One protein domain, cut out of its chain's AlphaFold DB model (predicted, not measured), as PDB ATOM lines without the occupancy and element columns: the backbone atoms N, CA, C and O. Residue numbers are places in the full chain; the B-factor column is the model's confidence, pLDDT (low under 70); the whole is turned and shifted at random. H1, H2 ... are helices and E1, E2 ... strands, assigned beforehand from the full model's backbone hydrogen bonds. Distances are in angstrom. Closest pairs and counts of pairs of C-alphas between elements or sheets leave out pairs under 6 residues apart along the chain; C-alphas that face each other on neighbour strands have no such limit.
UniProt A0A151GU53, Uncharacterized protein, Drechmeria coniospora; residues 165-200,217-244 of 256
ATOM      1  N   SER A 165     124.175 101.946 168.042       84.56
ATOM      2  CA  SER A 165     124.179 102.948 169.094       84.56
ATOM      3  C   SER A 165     124.086 102.259 170.456       84.56
ATOM      4  O   SER A 165     123.179 101.464 170.707       84.56
ATOM      5  N   PHE A 166     125.033 102.544 171.343       85.31
ATOM      6  CA  PHE A 166     125.034 102.052 172.717       85.31
ATOM      7  C   PHE A 166     124.718 103.209 173.658       85.31
ATOM      8  O   PHE A 166     125.542 104.098 173.837       85.31
ATOM      9  N   ASN A 167     123.539 103.202 174.266       87.44
ATOM     10  CA  ASN A 167     123.155 104.195 175.263       87.44
ATOM     11  C   ASN A 167     123.575 103.741 176.659       87.44
ATOM     12  O   ASN A 167     123.623 102.546 176.957       87.44
ATOM     13  N   CYS A 168     123.859 104.702 177.534       89.56
ATOM     14  CA  CYS A 168     124.064 104.382 178.936       89.56
ATOM     15  C   CYS A 168     122.734 104.059 179.625       89.56
ATOM     16  O   CYS A 168     121.846 104.899 179.684       89.56
ATOM     17  N   ASP A 169     122.626 102.860 180.208       85.19
ATOM     18  CA  ASP A 169     121.415 102.399 180.913       85.19
ATOM     19  C   ASP A 169     121.160 103.128 182.246       85.19
ATOM     20  O   ASP A 169     120.190 102.841 182.949       85.19
ATOM     21  N   TYR A 170     122.073 104.006 182.667       85.31
ATOM     22  CA  TYR A 170     121.931 104.764 183.899       85.31
ATOM     23  C   TYR A 170     121.104 106.029 183.639       85.31
ATOM     24  O   TYR A 170     121.617 106.956 183.012       85.31
ATOM     25  N   PRO A 171     119.884 106.150 184.197       82.12
ATOM     26  CA  PRO A 171     118.989 107.278 183.910       82.12
ATOM     27  C   PRO A 171     119.529 108.622 184.416       82.12
ATOM     28  O   PRO A 171     119.145 109.679 183.937       82.12
ATOM     29  N   ARG A 172     120.456 108.592 185.383       85.06
ATOM     30  CA  ARG A 172     121.139 109.785 185.909       85.06
ATOM     31  C   ARG A 172     122.431 110.127 185.162       85.06
ATOM     32  O   ARG A 172     123.123 111.062 185.546       85.06
ATOM     33  N   CYS A 173     122.808 109.352 184.147       88.62
ATOM     34  CA  CYS A 173     123.996 109.639 183.359       88.62
ATOM     35  C   CYS A 173     123.703 110.760 182.362       88.62
ATOM     36  O   CYS A 173     122.758 110.656 181.588       88.62
ATOM     37  N   ALA A 174     124.550 111.791 182.317       85.56
ATOM     38  CA  ALA A 174     124.430 112.867 181.329       85.56
ATOM     39  C   ALA A 174     124.517 112.359 179.875       85.56
ATOM     40  O   ALA A 174     123.931 112.948 178.976       85.56
ATOM     41  N   ARG A 175     125.204 111.232 179.646       83.94
ATOM     42  CA  ARG A 175     125.341 110.596 178.329       83.94
ATOM     43  C   ARG A 175     124.317 109.489 178.067       83.94
ATOM     44  O   ARG A 175     124.512 108.688 177.165       83.94
ATOM     45  N   HIS A 176     123.236 109.384 178.844       85.06
ATOM     46  CA  HIS A 176     122.183 108.414 178.506       85.06
ATOM     47  C   HIS A 176     121.443 108.806 177.211       85.06
ATOM     48  O   HIS A 176     121.040 107.928 176.447       85.06
ATOM     49  N   LEU A 177     121.329 110.116 176.948       82.19
ATOM     50  CA  LEU A 177     120.732 110.687 175.733       82.19
ATOM     51  C   LEU A 177     121.699 110.748 174.542       82.19
ATOM     52  O   LEU A 177     121.238 110.916 173.420       82.19
ATOM     53  N   ASP A 178     123.007 110.606 174.779       85.12
ATOM     54  CA  ASP A 178     124.054 110.672 173.752       85.12
ATOM     55  C   ASP A 178     124.617 109.264 173.478       85.12
ATOM     56  O   ASP A 178     125.400 108.744 174.286       85.12
ATOM     57  N   PRO A 179     124.194 108.587 172.395       85.62
ATOM     58  CA  PRO A 179     124.591 107.212 172.144       85.62
ATOM     59  C   PRO A 179     126.053 107.094 171.704       85.62
ATOM     60  O   PRO A 179     126.541 107.823 170.845       85.62
ATOM     61  N   PHE A 180     126.747 106.079 172.214       85.19
ATOM     62  CA  PHE A 180     128.094 105.738 171.777       85.19
ATOM     63  C   PHE A 180     128.050 104.850 170.527       85.19
ATOM     64  O   PHE A 180     127.454 103.777 170.548       85.19
ATOM     65  N   HIS A 181     128.784 105.203 169.470       82.50
ATOM     66  CA  HIS A 181     128.905 104.378 168.247       82.50
ATOM     67  C   HIS A 181     129.999 103.306 168.312       82.50
ATOM     68  O   HIS A 181     130.252 102.588 167.344       82.50
ATOM     69  N   ARG A 182     130.710 103.211 169.441       83.31
ATOM     70  CA  ARG A 182     131.753 102.208 169.679       83.31
ATOM     71  C   ARG A 182     131.594 101.593 171.058       83.31
ATOM     72  O   ARG A 182     131.615 102.296 172.067       83.31
ATOM     73  N   LEU A 183     131.556 100.262 171.089       83.31
ATOM     74  CA  LEU A 183     131.455  99.488 172.326       83.31
ATOM     75  C   LEU A 183     132.642  99.732 173.277       83.31
ATOM     76  O   LEU A 183     132.467  99.691 174.490       83.31
ATOM     77  N   ASP A 184     133.837 100.003 172.742       84.56
ATOM     78  CA  ASP A 184     135.028 100.302 173.551       84.56
ATOM     79  C   ASP A 184     134.830 101.566 174.394       84.56
ATOM     80  O   ASP A 184     135.043 101.548 175.602       84.56
ATOM     81  N   HIS A 185     134.340 102.645 173.777       88.50
ATOM     82  CA  HIS A 185     134.078 103.900 174.484       88.50
ATOM     83  C   HIS A 185     132.933 103.757 175.480       88.50
ATOM     84  O   HIS A 185     133.008 104.296 176.582       88.50
ATOM     85  N   PHE A 186     131.907 102.980 175.127       87.00
ATOM     86  CA  PHE A 186     130.834 102.671 176.060       87.00
ATOM     87  C   PHE A 186     131.342 101.876 177.277       87.00
ATOM     88  O   PHE A 186     130.976 102.165 178.415       87.00
ATOM     89  N   ARG A 187     132.258 100.922 177.071       87.75
ATOM     90  CA  ARG A 187     132.920 100.191 178.161       87.75
ATOM     91  C   ARG A 187     133.719 101.115 179.072       87.75
ATOM     92  O   ARG A 187     133.660 100.960 180.289       87.75
ATOM     93  N   ASP A 188     134.522 102.000 178.492       87.44
ATOM     94  CA  ASP A 188     135.343 102.953 179.244       87.44
ATOM     95  C   ASP A 188     134.447 103.871 180.072       87.44
ATOM     96  O   ASP A 188     134.647 104.017 181.273       87.44
ATOM     97  N   HIS A 189     133.355 104.349 179.474       91.25
ATOM     98  CA  HIS A 189     132.346 105.133 180.168       91.25
ATOM     99  C   HIS A 189     131.768 104.413 181.400       91.25
ATOM    100  O   HIS A 189     131.738 104.993 182.486       91.25
ATOM    101  N   LEU A 190     131.358 103.145 181.272       87.38
ATOM    102  CA  LEU A 190     130.835 102.368 182.405       87.38
ATOM    103  C   LEU A 190     131.878 102.189 183.528       87.38
ATOM    104  O   LEU A 190     131.529 102.241 184.710       87.38
ATOM    105  N   ARG A 191     133.160 102.030 183.178       87.44
ATOM    106  CA  ARG A 191     134.255 101.880 184.151       87.44
ATOM    107  C   ARG A 191     134.615 103.186 184.850       87.44
ATOM    108  O   ARG A 191     134.810 103.179 186.063       87.44
ATOM    109  N   ASP A 192     134.684 104.287 184.116       85.00
ATOM    110  CA  ASP A 192     135.196 105.555 184.639       85.00
ATOM    111  C   ASP A 192     134.100 106.360 185.351       85.00
ATOM    112  O   ASP A 192     134.317 106.862 186.456       85.00
ATOM    113  N   PHE A 193     132.896 106.428 184.766       85.62
ATOM    114  CA  PHE A 193     131.785 107.233 185.291       85.62
ATOM    115  C   PHE A 193     130.927 106.469 186.292       85.62
ATOM    116  O   PHE A 193     130.591 106.996 187.351       85.62
ATOM    117  N   HIS A 194     130.578 105.220 185.982       87.69
ATOM    118  CA  HIS A 194     129.728 104.417 186.862       87.69
ATOM    119  C   HIS A 194     130.518 103.555 187.843       87.69
ATOM    120  O   HIS A 194     129.923 102.977 188.754       87.69
ATOM    121  N   LYS A 195     131.852 103.502 187.696       79.19
ATOM    122  CA  LYS A 195     132.743 102.647 188.496       79.19
ATOM    123  C   LYS A 195     132.280 101.184 188.493       79.19
ATOM    124  O   LYS A 195     132.547 100.454 189.449       79.19
ATOM    125  N   GLU A 196     131.588 100.755 187.431       77.56
ATOM    126  CA  GLU A 196     131.185  99.363 187.263       77.56
ATOM    127  C   GLU A 196     132.441  98.525 187.005       77.56
ATOM    128  O   GLU A 196     133.197  98.760 186.056       77.56
ATOM    129  N   GLU A 197     132.664  97.519 187.846       65.12
ATOM    130  CA  GLU A 197     133.702  96.527 187.607       65.12
ATOM    131  C   GLU A 197     133.207  95.520 186.565       65.12
ATOM    132  O   GLU A 197     132.666  94.458 186.866       65.12
ATOM    133  N   ILE A 198     133.358  95.883 185.293       71.50
ATOM    134  CA  ILE A 198     133.173  94.945 184.189       71.50
ATOM    135  C   ILE A 198     134.421  94.068 184.164       71.50
ATOM    136  O   ILE A 198     135.462  94.521 183.682       71.50
ATOM    137  N   GLU A 199     134.312  92.840 184.687       62.44
ATOM    138  CA  GLU A 199     135.410  91.868 184.756       62.44
ATOM    139  C   GLU A 199     136.203  91.872 183.442       62.44
ATOM    140  O   GLU A 199     135.731  91.472 182.364       62.44
ATOM    141  N   LYS A 200     137.430  92.396 183.522       48.09
ATOM    142  CA  LYS A 200     138.380  92.375 182.418       48.09
ATOM    143  C   LYS A 200     138.641  90.906 182.136       48.09
ATOM    144  O   LYS A 200     138.999  90.169 183.046       48.09
ATOM    145  N   PRO A 217     124.561  90.602 193.116       63.91
ATOM    146  CA  PRO A 217     124.492  89.140 193.079       63.91
ATOM    147  C   PRO A 217     123.391  88.615 192.141       63.91
ATOM    148  O   PRO A 217     123.436  87.460 191.729       63.91
ATOM    149  N   THR A 218     122.433  89.468 191.767       73.75
ATOM    150  CA  THR A 218     121.256  89.130 190.954       73.75
ATOM    151  C   THR A 218     121.442  89.378 189.451       73.75
ATOM    152  O   THR A 218     120.663  88.874 188.638       73.75
ATOM    153  N   TRP A 219     122.478  90.121 189.037       79.12
ATOM    154  CA  TRP A 219     122.739  90.414 187.624       79.12
ATOM    155  C   TRP A 219     124.222  90.649 187.319       79.12
ATOM    156  O   TRP A 219     124.981  91.150 188.138       79.12
ATOM    157  N   TRP A 220     124.637  90.320 186.098       78.00
ATOM    158  CA  TRP A 220     125.984  90.549 185.573       78.00
ATOM    159  C   TRP A 220     125.917  91.234 184.210       78.00
ATOM    160  O   TRP A 220     124.909  91.153 183.512       78.00
ATOM    161  N   ARG A 221     126.987  91.920 183.799       81.25
ATOM    162  CA  ARG A 221     127.100  92.468 182.439       81.25
ATOM    163  C   ARG A 221     127.987  91.598 181.575       81.25
ATOM    164  O   ARG A 221     129.077  91.195 181.977       81.25
ATOM    165  N   CYS A 222     127.537  91.328 180.358       78.56
ATOM    166  CA  CYS A 222     128.317  90.549 179.411       78.56
ATOM    167  C   CYS A 222     129.569  91.305 178.955       78.56
ATOM    168  O   CYS A 222     129.489  92.422 178.459       78.56
ATOM    169  N   SER A 223     130.737  90.668 179.015       75.75
ATOM    170  CA  SER A 223     131.987  91.270 178.541       75.75
ATOM    171  C   SER A 223     132.067  91.410 177.011       75.75
ATOM    172  O   SER A 223     132.950  92.099 176.507       75.75
ATOM    173  N   LYS A 224     131.172  90.804 176.230       75.75
ATOM    174  CA  LYS A 224     131.163  90.985 174.769       75.75
ATOM    175  C   LYS A 224     130.165  92.016 174.267       75.75
ATOM    176  O   LYS A 224     130.491  92.708 173.318       75.75
ATOM    177  N   CYS A 225     128.988  92.125 174.876       76.75
ATOM    178  CA  CYS A 225     127.940  93.041 174.408       76.75
ATOM    179  C   CYS A 225     127.489  94.063 175.456       76.75
ATOM    180  O   CYS A 225     126.595  94.846 175.169       76.75
ATOM    181  N   LEU A 226     128.065  94.041 176.664       80.31
ATOM    182  CA  LEU A 226     127.799  94.961 177.783       80.31
ATOM    183  C   LEU A 226     126.343  95.018 178.281       80.31
ATOM    184  O   LEU A 226     126.047  95.753 179.224       80.31
ATOM    185  N   ARG A 227     125.453  94.180 177.737       79.19
ATOM    186  CA  ARG A 227     124.080  94.032 178.226       79.19
ATOM    187  C   ARG A 227     124.041  93.411 179.618       79.19
ATOM    188  O   ARG A 227     124.838  92.522 179.934       79.19
ATOM    189  N   ARG A 228     123.081  93.872 180.419       82.44
ATOM    190  CA  ARG A 228     122.744  93.335 181.739       82.44
ATOM    191  C   ARG A 228     121.991  92.009 181.583       82.44
ATOM    192  O   ARG A 228     121.015  91.931 180.846       82.44
ATOM    193  N   VAL A 229     122.465  90.975 182.266       78.50
ATOM    194  CA  VAL A 229     121.922  89.614 182.281       78.50
ATOM    195  C   VAL A 229     121.590  89.255 183.724       78.50
ATOM    196  O   VAL A 229     122.449  89.340 184.600       78.50
ATOM    197  N   THR A 230     120.347  88.872 183.989       81.38
ATOM    198  CA  THR A 230     119.901  88.399 185.306       81.38
ATOM    199  C   THR A 230     120.293  86.938 185.505       81.38
ATOM    200  O   THR A 230     120.105  86.125 184.598       81.38
ATOM    201  N   VAL A 231     120.820  86.596 186.682       73.50
ATOM    202  CA  VAL A 231     121.325  85.243 186.988       73.50
ATOM    203  C   VAL A 231     120.196  84.198 187.003       73.50
ATOM    204  O   VAL A 231     120.430  83.061 186.606       73.50
ATOM    205  N   ASP A 232     118.964  84.594 187.338       65.62
ATOM    206  CA  ASP A 232     117.837  83.668 187.549       65.62
ATOM    207  C   ASP A 232     117.272  82.996 186.285       65.62
ATOM    208  O   ASP A 232     116.602  81.974 186.394       65.62
ATOM    209  N   ARG A 233     117.505  83.536 185.078       58.12
ATOM    210  CA  ARG A 233     116.844  83.043 183.844       58.12
ATOM    211  C   ARG A 233     117.766  82.462 182.772       58.12
ATOM    212  O   ARG A 233     117.272  81.795 181.872       58.12
ATOM    213  N   GLY A 234     119.070  82.736 182.810       52.81
ATOM    214  CA  GLY A 234     119.942  82.555 181.635       52.81
ATOM    215  C   GLY A 234     121.066  81.537 181.775       52.81
ATOM    216  O   GLY A 234     121.925  81.464 180.896       52.81
ATOM    217  N   GLY A 235     121.141  80.812 182.896       65.06
ATOM    218  CA  GLY A 235     122.373  80.110 183.236       65.06
ATOM    219  C   GLY A 235     123.572  81.067 183.170       65.06
ATOM    220  O   GLY A 235     123.451  82.290 183.231       65.06
ATOM    221  N   ASN A 236     124.770  80.526 183.020       63.66
ATOM    222  CA  ASN A 236     125.981  81.338 182.941       63.66
ATOM    223  C   ASN A 236     126.184  81.974 181.555       63.66
ATOM    224  O   ASN A 236     127.306  82.352 181.247       63.66
ATOM    225  N   GLU A 237     125.166  82.068 180.701       73.19
ATOM    226  CA  GLU A 237     125.313  82.406 179.285       73.19
ATOM    227  C   GLU A 237     124.636  83.731 178.943       73.19
ATOM    228  O   GLU A 237     123.600  84.105 179.489       73.19
ATOM    229  N   CYS A 238     125.259  84.498 178.047       74.88
ATOM    230  CA  CYS A 238     124.652  85.732 177.581       74.88
ATOM    231  C   CYS A 238     123.618  85.416 176.486       74.88
ATOM    232  O   CYS A 238     124.021  84.948 175.422       74.88
ATOM    233  N   PRO A 239     122.333  85.781 176.650       73.19
ATOM    234  CA  PRO A 239     121.287  85.499 175.659       73.19
ATOM    235  C   PRO A 239     121.492  86.233 174.327       73.19
ATOM    236  O   PRO A 239     120.871  85.908 173.325       73.19
ATOM    237  N   ASN A 240     122.360  87.247 174.307       69.19
ATOM    238  CA  ASN A 240     122.632  88.051 173.119       69.19
ATOM    239  C   ASN A 240     123.968  87.724 172.443       69.19
ATOM    240  O   ASN A 240     124.256  88.202 171.352       69.19
ATOM    241  N   CYS A 241     124.808  86.929 173.101       69.31
ATOM    242  CA  CYS A 241     126.091  86.504 172.574       69.31
ATOM    243  C   CYS A 241     126.156  84.990 172.719       69.31
ATOM    244  O   CYS A 241     126.527  84.499 173.782       69.31
ATOM    245  N   THR A 242     125.915  84.261 171.631       56.97
ATOM    246  CA  THR A 242     125.972  82.785 171.550       56.97
ATOM    247  C   THR A 242     127.316  82.157 171.962       56.97
ATOM    248  O   THR A 242     127.485  80.949 171.875       56.97
ATOM    249  N   LYS A 243     128.312  82.949 172.388       55.69
ATOM    250  CA  LYS A 243     129.683  82.501 172.692       55.69
ATOM    251  C   LYS A 243     130.297  83.117 173.954       55.69
ATOM    252  O   LYS A 243     131.517  83.061 174.109       55.69
ATOM    253  N   SER A 244     129.537  83.807 174.803       57.12
ATOM    254  CA  SER A 244     130.084  84.349 176.058       57.12
ATOM    255  C   SER A 244     129.342  83.768 177.247       57.12
ATOM    256  O   SER A 244     128.287  84.274 177.632       57.12
TER     257      SER A 244
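This is residues 165 to 200 and 217 to 244 of the 256 residues of an uncharacterized protein of Drechmeria coniospora (UniProt A0A151GU53). Little regular structure is present: two small, mostly looped lobes stand side by side, one built on the two-strand hairpin E1 and E2 with residues 231 to 244, the other on helix H1 with the loop of residues 165 to 182 beside it. The printed part has 64 residues, with H1, E1 and E2 in that order and 16 residues in these named elements; the class is mixed, helices and strands. The two-strand sheet is antiparallel. The whole is compact, with a radius of gyration of the C-alphas of 12.0 A and spans of 33 by 22 by 21 A.

E1, residues 219 to 221, and E2, residues 228 to 230, form a hairpin with a short link, antiparallel at 150 degrees. N 220 and O 229 are 2.8 A apart, within hydrogen-bond range. H1, residues 183 to 192, is apart from E2; every O i to N i+4 pair in H1 is within hydrogen-bond range.

E1 begins at C-alpha 219 (122.739, 90.414, 187.624) and E2 ends at C-alpha 230 (119.901, 88.399, 185.306). H1 spans 14.2 A from C-alpha 183 (131.455, 99.488, 172.326).

Residues 201 to 216 are cut out, leaving 17.8 A between C-alphas 200 and 217. Mean pLDDT of the printed part is 77.7; residues 232 to 236 and 240 to 244 are among those under 70.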